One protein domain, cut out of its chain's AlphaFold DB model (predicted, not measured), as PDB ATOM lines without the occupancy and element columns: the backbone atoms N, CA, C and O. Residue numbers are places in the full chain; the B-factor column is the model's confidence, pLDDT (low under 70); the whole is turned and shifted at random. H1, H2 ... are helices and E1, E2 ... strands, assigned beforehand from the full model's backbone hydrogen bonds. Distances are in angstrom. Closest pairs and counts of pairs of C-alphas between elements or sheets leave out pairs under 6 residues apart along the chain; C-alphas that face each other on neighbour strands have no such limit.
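Overview. This is residues 235 to 290 of the 699 residues of an uncharacterized protein of Alphaproteobacteria bacterium HGW-Alphaproteobacteria-9 (UniProt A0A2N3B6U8). A small antiparallel sheet of three short strands, E1, E2 and E3, stands at one end of an elongated domain, and a group of three short helices, H1, H2 and H3, makes the other end, with the chain passing out through E2 into H1 and back from H3 into E3. H4 follows E3 and only grazes the sheet, and E4 folds back past H4 as a strand away from the sheet. The printed part has 56 residues with four named helices and four named strands, in the order E1, E2, H1, H2, H3, E3, H4, E4, and the class is mixed, helices and strands. The sheet's order is E1, E2, E3. The whole is only just compact, close to loose, with a radius of gyration of the C-alphas of 12.1 A and spans of 36 by 21 by 19 A.

Along the chain. E2, the longest strand, holds residues 240 to 244 and is 12.9 A long. E1 is residues 235 to 237, 6.3 A, beginning at C-alpha 235 at (201.304, -2.697, 153.426), and E3 is residues 273 to 275, 6.9 A. H1 is residues 245 to 251, 10.0 A. H2, the longest helix, is residues 258 to 266, 12.3 A, beginning at C-alpha 258 at (179.947, 12.144, 161.570). H3 is residues 268 to 271, 6.2 A, and H4 is residues 276 to 281, 8.5 A. E4 is residues 286 to 289, 10.0 A, ending at C-alpha 289 at (200.865, 4.952, 142.899).

Arrangement. E2 is the inner strand, and its pairing is staggered: residues 240 to 242 pair with E1 and 242 to 244 with E3. E1 and E2 form a hairpin, antiparallel at 142 degrees, with N 235 and O 242 within hydrogen-bond range at 2.9 A. E2 and E3 are antiparallel at 139 degrees, with N 243 and O 274 at 2.8 A. H1 touches H3, the closest C-alphas being those of Gly 246 and Arg 270, 4.1 A apart. H1 and H2, a helical hairpin, only just touch, with 3 pairs of C-alphas within 8 A, the closest those of Gly 246 and Arg 265 at 7.1 A; they run opposite ways at a shallow tilt of 28 degrees. The closest C-alphas of H4 and E4, those of Gln 280 and Ile 286, are 6.6 A apart. E4 pairs with no named strand and is apart from E1, E2 and E3. In H1, H2 and H4 every O i to N i+4 pair is within hydrogen-bond range; H3 is too short for such a pair.

Size, cuts and confidence. The two C-alphas farthest apart, those of Tyr 238 and Glu 259, are 36.4 A apart. The printed part has no cut. The link from H1 to H2 is short, the other links are tight, and there is no long link. The mean pLDDT of the printed part is 82.2, and residue 282 alone is under 70.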
ATOM      1  N   ILE A 235     200.166  -1.816 153.160       88.44
ATOM      2  CA  ILE A 235     201.304  -2.697 153.426       88.44
ATOM      3  C   ILE A 235     201.555  -3.560 152.194       88.44
ATOM      4  O   ILE A 235     200.616  -3.967 151.511       88.44
ATOM      5  N   GLU A 236     202.816  -3.865 151.906       86.62
ATOM      6  CA  GLU A 236     203.158  -4.833 150.866       86.62
ATOM      7  C   GLU A 236     203.446  -6.187 151.519       86.62
ATOM      8  O   GLU A 236     204.380  -6.328 152.309       86.62
ATOM      9  N   GLN A 237     202.643  -7.196 151.190       86.38
ATOM     10  CA  GLN A 237     202.820  -8.551 151.695       86.38
ATOM     11  C   GLN A 237     202.931  -9.510 150.508       86.38
ATOM     12  O   GLN A 237     202.022  -9.618 149.694       86.38
ATOM     13  N   TYR A 238     204.078 -10.186 150.390       87.31
ATOM     14  CA  TYR A 238     204.375 -11.132 149.300       87.31
ATOM     15  C   TYR A 238     204.231 -10.555 147.877       87.31
ATOM     16  O   TYR A 238     203.871 -11.272 146.949       87.31
ATOM     17  N   GLY A 239     204.539  -9.269 147.691       85.38
ATOM     18  CA  GLY A 239     204.437  -8.602 146.388       85.38
ATOM     19  C   GLY A 239     203.028  -8.123 146.032       85.38
ATOM     20  O   GLY A 239     202.827  -7.602 144.937       85.38
ATOM     21  N   THR A 240     202.063  -8.277 146.941       81.06
ATOM     22  CA  THR A 240     200.707  -7.743 146.808       81.06
ATOM     23  C   THR A 240     200.545  -6.538 147.728       81.06
ATOM     24  O   THR A 240     200.855  -6.609 148.920       81.06
ATOM     25  N   ALA A 241     200.052  -5.428 147.179       87.00
ATOM     26  CA  ALA A 241     199.691  -4.259 147.967       87.00
ATOM     27  C   ALA A 241     198.336  -4.504 148.644       87.00
ATOM     28  O   ALA A 241     197.331  -4.791 147.986       87.00
ATOM     29  N   LEU A 242     198.318  -4.404 149.967       86.19
ATOM     30  CA  LEU A 242     197.130  -4.549 150.787       86.19
ATOM     31  C   LEU A 242     196.767  -3.198 151.392       86.19
ATOM     32  O   LEU A 242     197.595  -2.552 152.026       86.19
ATOM     33  N   VAL A 243     195.513  -2.792 151.238       90.19
ATOM     34  CA  VAL A 243     194.986  -1.521 151.729       90.19
ATOM     35  C   VAL A 243     194.200  -1.749 153.009       90.19
ATOM     36  O   VAL A 243     193.318  -2.610 153.074       90.19
ATOM     37  N   ARG A 244     194.493  -0.942 154.026       92.62
ATOM     38  CA  ARG A 244     193.763  -0.905 155.291       92.62
ATOM     39  C   ARG A 244     192.353  -0.366 155.050       92.62
ATOM     40  O   ARG A 244     192.197   0.760 154.577       92.62
ATOM     41  N   ILE A 245     191.313  -1.100 155.453       85.56
ATOM     42  CA  ILE A 245     189.913  -0.652 155.315       85.56
ATOM     43  C   ILE A 245     189.701   0.716 155.984       85.56
ATOM     44  O   ILE A 245     189.008   1.570 155.435       85.56
ATOM     45  N   GLY A 246     190.345   0.967 157.131       87.94
ATOM     46  CA  GLY A 246     190.297   2.266 157.807       87.94
ATOM     47  C   GLY A 246     190.767   3.441 156.939       87.94
ATOM     48  O   GLY A 246     190.153   4.500 156.992       87.94
ATOM     49  N   ALA A 247     191.777   3.244 156.083       86.69
ATOM     50  CA  ALA A 247     192.271   4.293 155.187       86.69
ATOM     51  C   ALA A 247     191.264   4.623 154.070       86.69
ATOM     52  O   ALA A 247     191.069   5.785 153.725       86.69
ATOM     53  N   ILE A 248     190.549   3.617 153.556       84.50
ATOM     54  CA  ILE A 248     189.483   3.814 152.559       84.50
ATOM     55  C   ILE A 248     188.324   4.614 153.168       84.50
ATOM     56  O   ILE A 248     187.788   5.524 152.541       84.50
ATOM     57  N   VAL A 249     187.955   4.311 154.416       84.56
ATOM     58  CA  VAL A 249     186.913   5.047 155.152       84.56
ATOM     59  C   VAL A 249     187.319   6.503 155.379       84.56
ATOM     60  O   VAL A 249     186.479   7.395 155.290       84.56
ATOM     61  N   GLU A 250     188.598   6.763 155.651       86.31
ATOM     62  CA  GLU A 250     189.128   8.123 155.780       86.31
ATOM     63  C   GLU A 250     189.082   8.882 154.452       86.31
ATOM     64  O   GLU A 250     188.620  10.025 154.429       86.31
ATOM     65  N   MET A 251     189.455   8.236 153.343       82.81
ATOM     66  CA  MET A 251     189.356   8.814 151.996       82.81
ATOM     67  C   MET A 251     187.916   9.140 151.590       82.81
ATOM     68  O   MET A 251     187.684  10.098 150.860       82.81
ATOM     69  N   LEU A 252     186.948   8.352 152.057       81.56
ATOM     70  CA  LEU A 252     185.526   8.535 151.764       81.56
ATOM     71  C   LEU A 252     184.788   9.332 152.846       81.56
ATOM     72  O   LEU A 252     183.561   9.423 152.797       81.56
ATOM     73  N   SER A 253     185.499   9.895 153.826       87.81
ATOM     74  CA  SER A 253     184.879  10.476 155.023       87.81
ATOM     75  C   SER A 253     183.919  11.632 154.732       87.81
ATOM     76  O   SER A 253     182.928  11.776 155.447       87.81
ATOM     77  N   ASP A 254     184.136  12.370 153.642       82.44
ATOM     78  CA  ASP A 254     183.244  13.438 153.171       82.44
ATOM     79  C   ASP A 254     181.851  12.927 152.739       82.44
ATOM     80  O   ASP A 254     180.906  13.710 152.634       82.44
ATOM     81  N   GLY A 255     181.704  11.620 152.494       72.81
ATOM     82  CA  GLY A 255     180.450  10.971 152.099       72.81
ATOM     83  C   GLY A 255     179.617  10.393 153.249       72.81
ATOM     84  O   GLY A 255     178.513   9.915 152.991       72.81
ATOM     85  N   PHE A 256     180.109  10.421 154.493       77.50
ATOM     86  CA  PHE A 256     179.447   9.802 155.651       77.50
ATOM     87  C   PHE A 256     179.028  10.831 156.705       77.50
ATOM     88  O   PHE A 256     179.698  11.840 156.926       77.50
ATOM     89  N   ALA A 257     177.936  10.551 157.423       86.25
ATOM     90  CA  ALA A 257     177.572  11.353 158.586       86.25
ATOM     91  C   ALA A 257     178.623  11.182 159.710       86.25
ATOM     92  O   ALA A 257     179.143  10.076 159.896       86.25
ATOM     93  N   PRO A 258     178.917  12.219 160.525       84.12
ATOM     94  CA  PRO A 258     179.947  12.144 161.570       84.12
ATOM     95  C   PRO A 258     179.765  10.985 162.566       84.12
ATOM     96  O   PRO A 258     180.745  10.413 163.042       84.12
ATOM     97  N   GLU A 259     178.516  10.615 162.863       80.31
ATOM     98  CA  GLU A 259     178.169   9.516 163.774       80.31
ATOM     99  C   GLU A 259     178.450   8.132 163.165       80.31
ATOM    100  O   GLU A 259     178.925   7.227 163.855       80.31
ATOM    101  N   GLU A 260     178.222   7.964 161.859       72.62
ATOM    102  CA  GLU A 260     178.560   6.737 161.127       72.62
ATOM    103  C   GLU A 260     180.071   6.578 161.012       72.62
ATOM    104  O   GLU A 260     180.609   5.507 161.295       72.62
ATOM    105  N   LEU A 261     180.767   7.671 160.699       82.44
ATOM    106  CA  LEU A 261     182.221   7.705 160.662       82.44
ATOM    107  C   LEU A 261     182.817   7.337 162.029       82.44
ATOM    108  O   LEU A 261     183.773   6.566 162.099       82.44
ATOM    109  N   ALA A 262     182.230   7.825 163.128       82.56
ATOM    110  CA  ALA A 262     182.635   7.464 164.486       82.56
ATOM    111  C   ALA A 262     182.412   5.970 164.785       82.56
ATOM    112  O   ALA A 262     183.306   5.318 165.332       82.56
ATOM    113  N   ARG A 263     181.272   5.398 164.372       80.56
ATOM    114  CA  ARG A 263     181.001   3.955 164.504       80.56
ATOM    115  C   ARG A 263     181.995   3.111 163.712       80.56
ATOM    116  O   ARG A 263     182.545   2.161 164.266       80.56
ATOM    117  N   ILE A 264     182.278   3.467 162.459       71.44
ATOM    118  CA  ILE A 264     183.235   2.736 161.615       71.44
ATOM    119  C   ILE A 264     184.651   2.851 162.193       71.44
ATOM    120  O   ILE A 264     185.344   1.842 162.320       71.44
ATOM    121  N   ARG A 265     185.050   4.044 162.655       84.00
ATOM    122  CA  ARG A 265     186.326   4.259 163.356       84.00
ATOM    123  C   ARG A 265     186.435   3.466 164.655       84.00
ATOM    124  O   ARG A 265     187.551   3.163 165.055       84.00
ATOM    125  N   SER A 266     185.325   3.133 165.312       82.69
ATOM    126  CA  SER A 266     185.317   2.291 166.519       82.69
ATOM    127  C   SER A 266     185.283   0.783 166.235       82.69
ATOM    128  O   SER A 266     185.471  -0.013 167.152       82.69
ATOM    129  N   SER A 267     185.059   0.374 164.981       84.50
ATOM    130  CA  SER A 267     184.985  -1.035 164.589       84.50
ATOM    131  C   SER A 267     186.373  -1.675 164.487       84.50
ATOM    132  O   SER A 267     187.301  -1.088 163.932       84.50
ATOM    133  N   GLY A 268     186.494  -2.932 164.931       78.06
ATOM    134  CA  GLY A 268     187.693  -3.754 164.716       78.06
ATOM    135  C   GLY A 268     188.011  -3.998 163.233       78.06
ATOM    136  O   GLY A 268     189.164  -4.241 162.883       78.06
ATOM    137  N   ALA A 269     187.022  -3.839 162.345       78.19
ATOM    138  CA  ALA A 269     187.184  -3.998 160.901       78.19
ATOM    139  C   ALA A 269     188.114  -2.950 160.265       78.19
ATOM    140  O   ALA A 269     188.649  -3.190 159.185       78.19
ATOM    141  N   ARG A 270     188.365  -1.809 160.926       84.94
ATOM    142  CA  ARG A 270     189.261  -0.758 160.406       84.94
ATOM    143  C   ARG A 270     190.709  -1.228 160.221       84.94
ATOM    144  O   ARG A 270     191.450  -0.602 159.472       84.94
ATOM    145  N   HIS A 271     191.095  -2.308 160.902       86.19
ATOM    146  CA  HIS A 271     192.431  -2.905 160.843       86.19
ATOM    147  C   HIS A 271     192.536  -4.070 159.847       86.19
ATOM    148  O   HIS A 271     193.598  -4.674 159.734       86.19
ATOM    149  N   LEU A 272     191.453  -4.405 159.139       85.31
ATOM    150  CA  LEU A 272     191.497  -5.407 158.081       85.31
ATOM    151  C   LEU A 272     192.190  -4.838 156.842       85.31
ATOM    152  O   LEU A 272     192.063  -3.653 156.530       85.31
ATOM    153  N   TYR A 273     192.888  -5.718 156.137       91.56
ATOM    154  CA  TYR A 273     193.637  -5.417 154.929       91.56
ATOM    155  C   TYR A 273     193.013  -6.167 153.749       91.56
ATOM    156  O   TYR A 273     192.746  -7.365 153.848       91.56
ATOM    157  N   LEU A 274     192.757  -5.465 152.646       88.38
ATOM    158  CA  LEU A 274     192.219  -6.028 151.405       88.38
ATOM    159  C   LEU A 274     193.194  -5.766 150.264       88.38
ATOM    160  O   LEU A 274     193.788  -4.693 150.207       88.38
ATOM    161  N   SER A 275     193.357  -6.719 149.345       93.25
ATOM    162  CA  SER A 275     194.204  -6.473 148.178       93.25
ATOM    163  C   SER A 275     193.561  -5.446 147.249       93.25
ATOM    164  O   SER A 275     192.333  -5.368 147.131       93.25
ATOM    165  N   ILE A 276     194.397  -4.654 146.581       84.06
ATOM    166  CA  ILE A 276     193.934  -3.660 145.606       84.06
ATOM    167  C   ILE A 276     193.148  -4.339 144.482       84.06
ATOM    168  O   ILE A 276     192.109  -3.830 144.071       84.06
ATOM    169  N   GLU A 277     193.572  -5.525 144.049       84.44
ATOM    170  CA  GLU A 277     192.895  -6.296 143.007       84.44
ATOM    171  C   GLU A 277     191.490  -6.719 143.444       84.44
ATOM    172  O   GLU A 277     190.561  -6.659 142.644       84.44
ATOM    173  N   ALA A 278     191.300  -7.100 144.712       78.38
ATOM    174  CA  ALA A 278     189.983  -7.444 145.243       78.38
ATOM    175  C   ALA A 278     189.051  -6.221 145.299       78.38
ATOM    176  O   ALA A 278     187.863  -6.332 144.998       78.38
ATOM    177  N   LEU A 279     189.589  -5.047 145.643       78.69
ATOM    178  CA  LEU A 279     188.838  -3.787 145.674       78.69
ATOM    179  C   LEU A 279     188.456  -3.317 144.261       78.69
ATOM    180  O   LEU A 279     187.315  -2.917 144.032       78.69
ATOM    181  N   GLN A 280     189.375  -3.436 143.300       82.38
ATOM    182  CA  GLN A 280     189.125  -3.135 141.888       82.38
ATOM    183  C   GLN A 280     188.135  -4.124 141.262       82.38
ATOM    184  O   GLN A 280     187.216  -3.709 140.560       82.38
ATOM    185  N   ALA A 281     188.252  -5.418 141.575       72.50
ATOM    186  CA  ALA A 281     187.290  -6.438 141.159       72.50
ATOM    187  C   ALA A 281     185.886  -6.199 141.745       72.50
ATOM    188  O   ALA A 281     184.892  -6.583 141.132       72.50
ATOM    189  N   ALA A 282     185.791  -5.529 142.898       64.44
ATOM    190  CA  ALA A 282     184.531  -5.081 143.491       64.44
ATOM    191  C   ALA A 282     184.002  -3.754 142.900       64.44
ATOM    192  O   ALA A 282     182.989  -3.236 143.373       64.44
ATOM    193  N   GLY A 283     184.661  -3.198 141.877       70.69
ATOM    194  CA  GLY A 283     184.252  -1.965 141.203       70.69
ATOM    195  C   GLY A 283     184.569  -0.685 141.979       70.69
ATOM    196  O   GLY A 283     184.004   0.362 141.667       70.69
ATOM    197  N   ILE A 284     185.446  -0.743 142.988       72.25
ATOM    198  CA  ILE A 284     185.892   0.441 143.728       72.25
ATOM    199  C   ILE A 284     187.082   1.045 142.962       72.25
ATOM    200  O   ILE A 284     188.118   0.386 142.853       72.25
ATOM    201  N   PRO A 285     186.965   2.269 142.410       72.62
ATOM    202  CA  PRO A 285     187.978   2.854 141.532       72.62
ATOM    203  C   PRO A 285     189.154   3.403 142.350       72.62
ATOM    204  O   PRO A 285     189.297   4.611 142.519       72.62
ATOM    205  N   ILE A 286     189.970   2.506 142.903       78.38
ATOM    206  CA  ILE A 286     191.168   2.840 143.674       78.38
ATOM    207  C   ILE A 286     192.386   2.705 142.762       78.38
ATOM    208  O   ILE A 286     192.655   1.628 142.223       78.38
ATOM    209  N   ALA A 287     193.139   3.794 142.633       80.06
ATOM    210  CA  ALA A 287     194.485   3.798 142.083       80.06
ATOM    211  C   ALA A 287     195.499   3.870 143.227       80.06
ATOM    212  O   ALA A 287     195.326   4.620 144.191       80.06
ATOM    213  N   TYR A 288     196.571   3.095 143.100       80.81
ATOM    214  CA  TYR A 288     197.711   3.143 144.003       80.81
ATOM    215  C   TYR A 288     198.971   3.430 143.200       80.81
ATOM    216  O   TYR A 288     199.373   2.639 142.345       80.81
ATOM    217  N   ASP A 289     199.574   4.585 143.466       79.25
ATOM    218  CA  ASP A 289     200.865   4.952 142.899       79.25
ATOM    219  C   ASP A 289     201.971   4.424 143.815       79.25
ATOM    220  O   ASP A 289     202.270   5.008 144.859       79.25
ATOM    221  N   ARG A 290     202.585   3.309 143.406       75.69
ATOM    222  CA  ARG A 290     203.650   2.638 144.159       75.69
ATOM    223  C   ARG A 290     204.895   3.510 144.353       75.69
ATOM    224  O   ARG A 290     205.610   3.307 145.327       75.69
TER     225      ARG A 290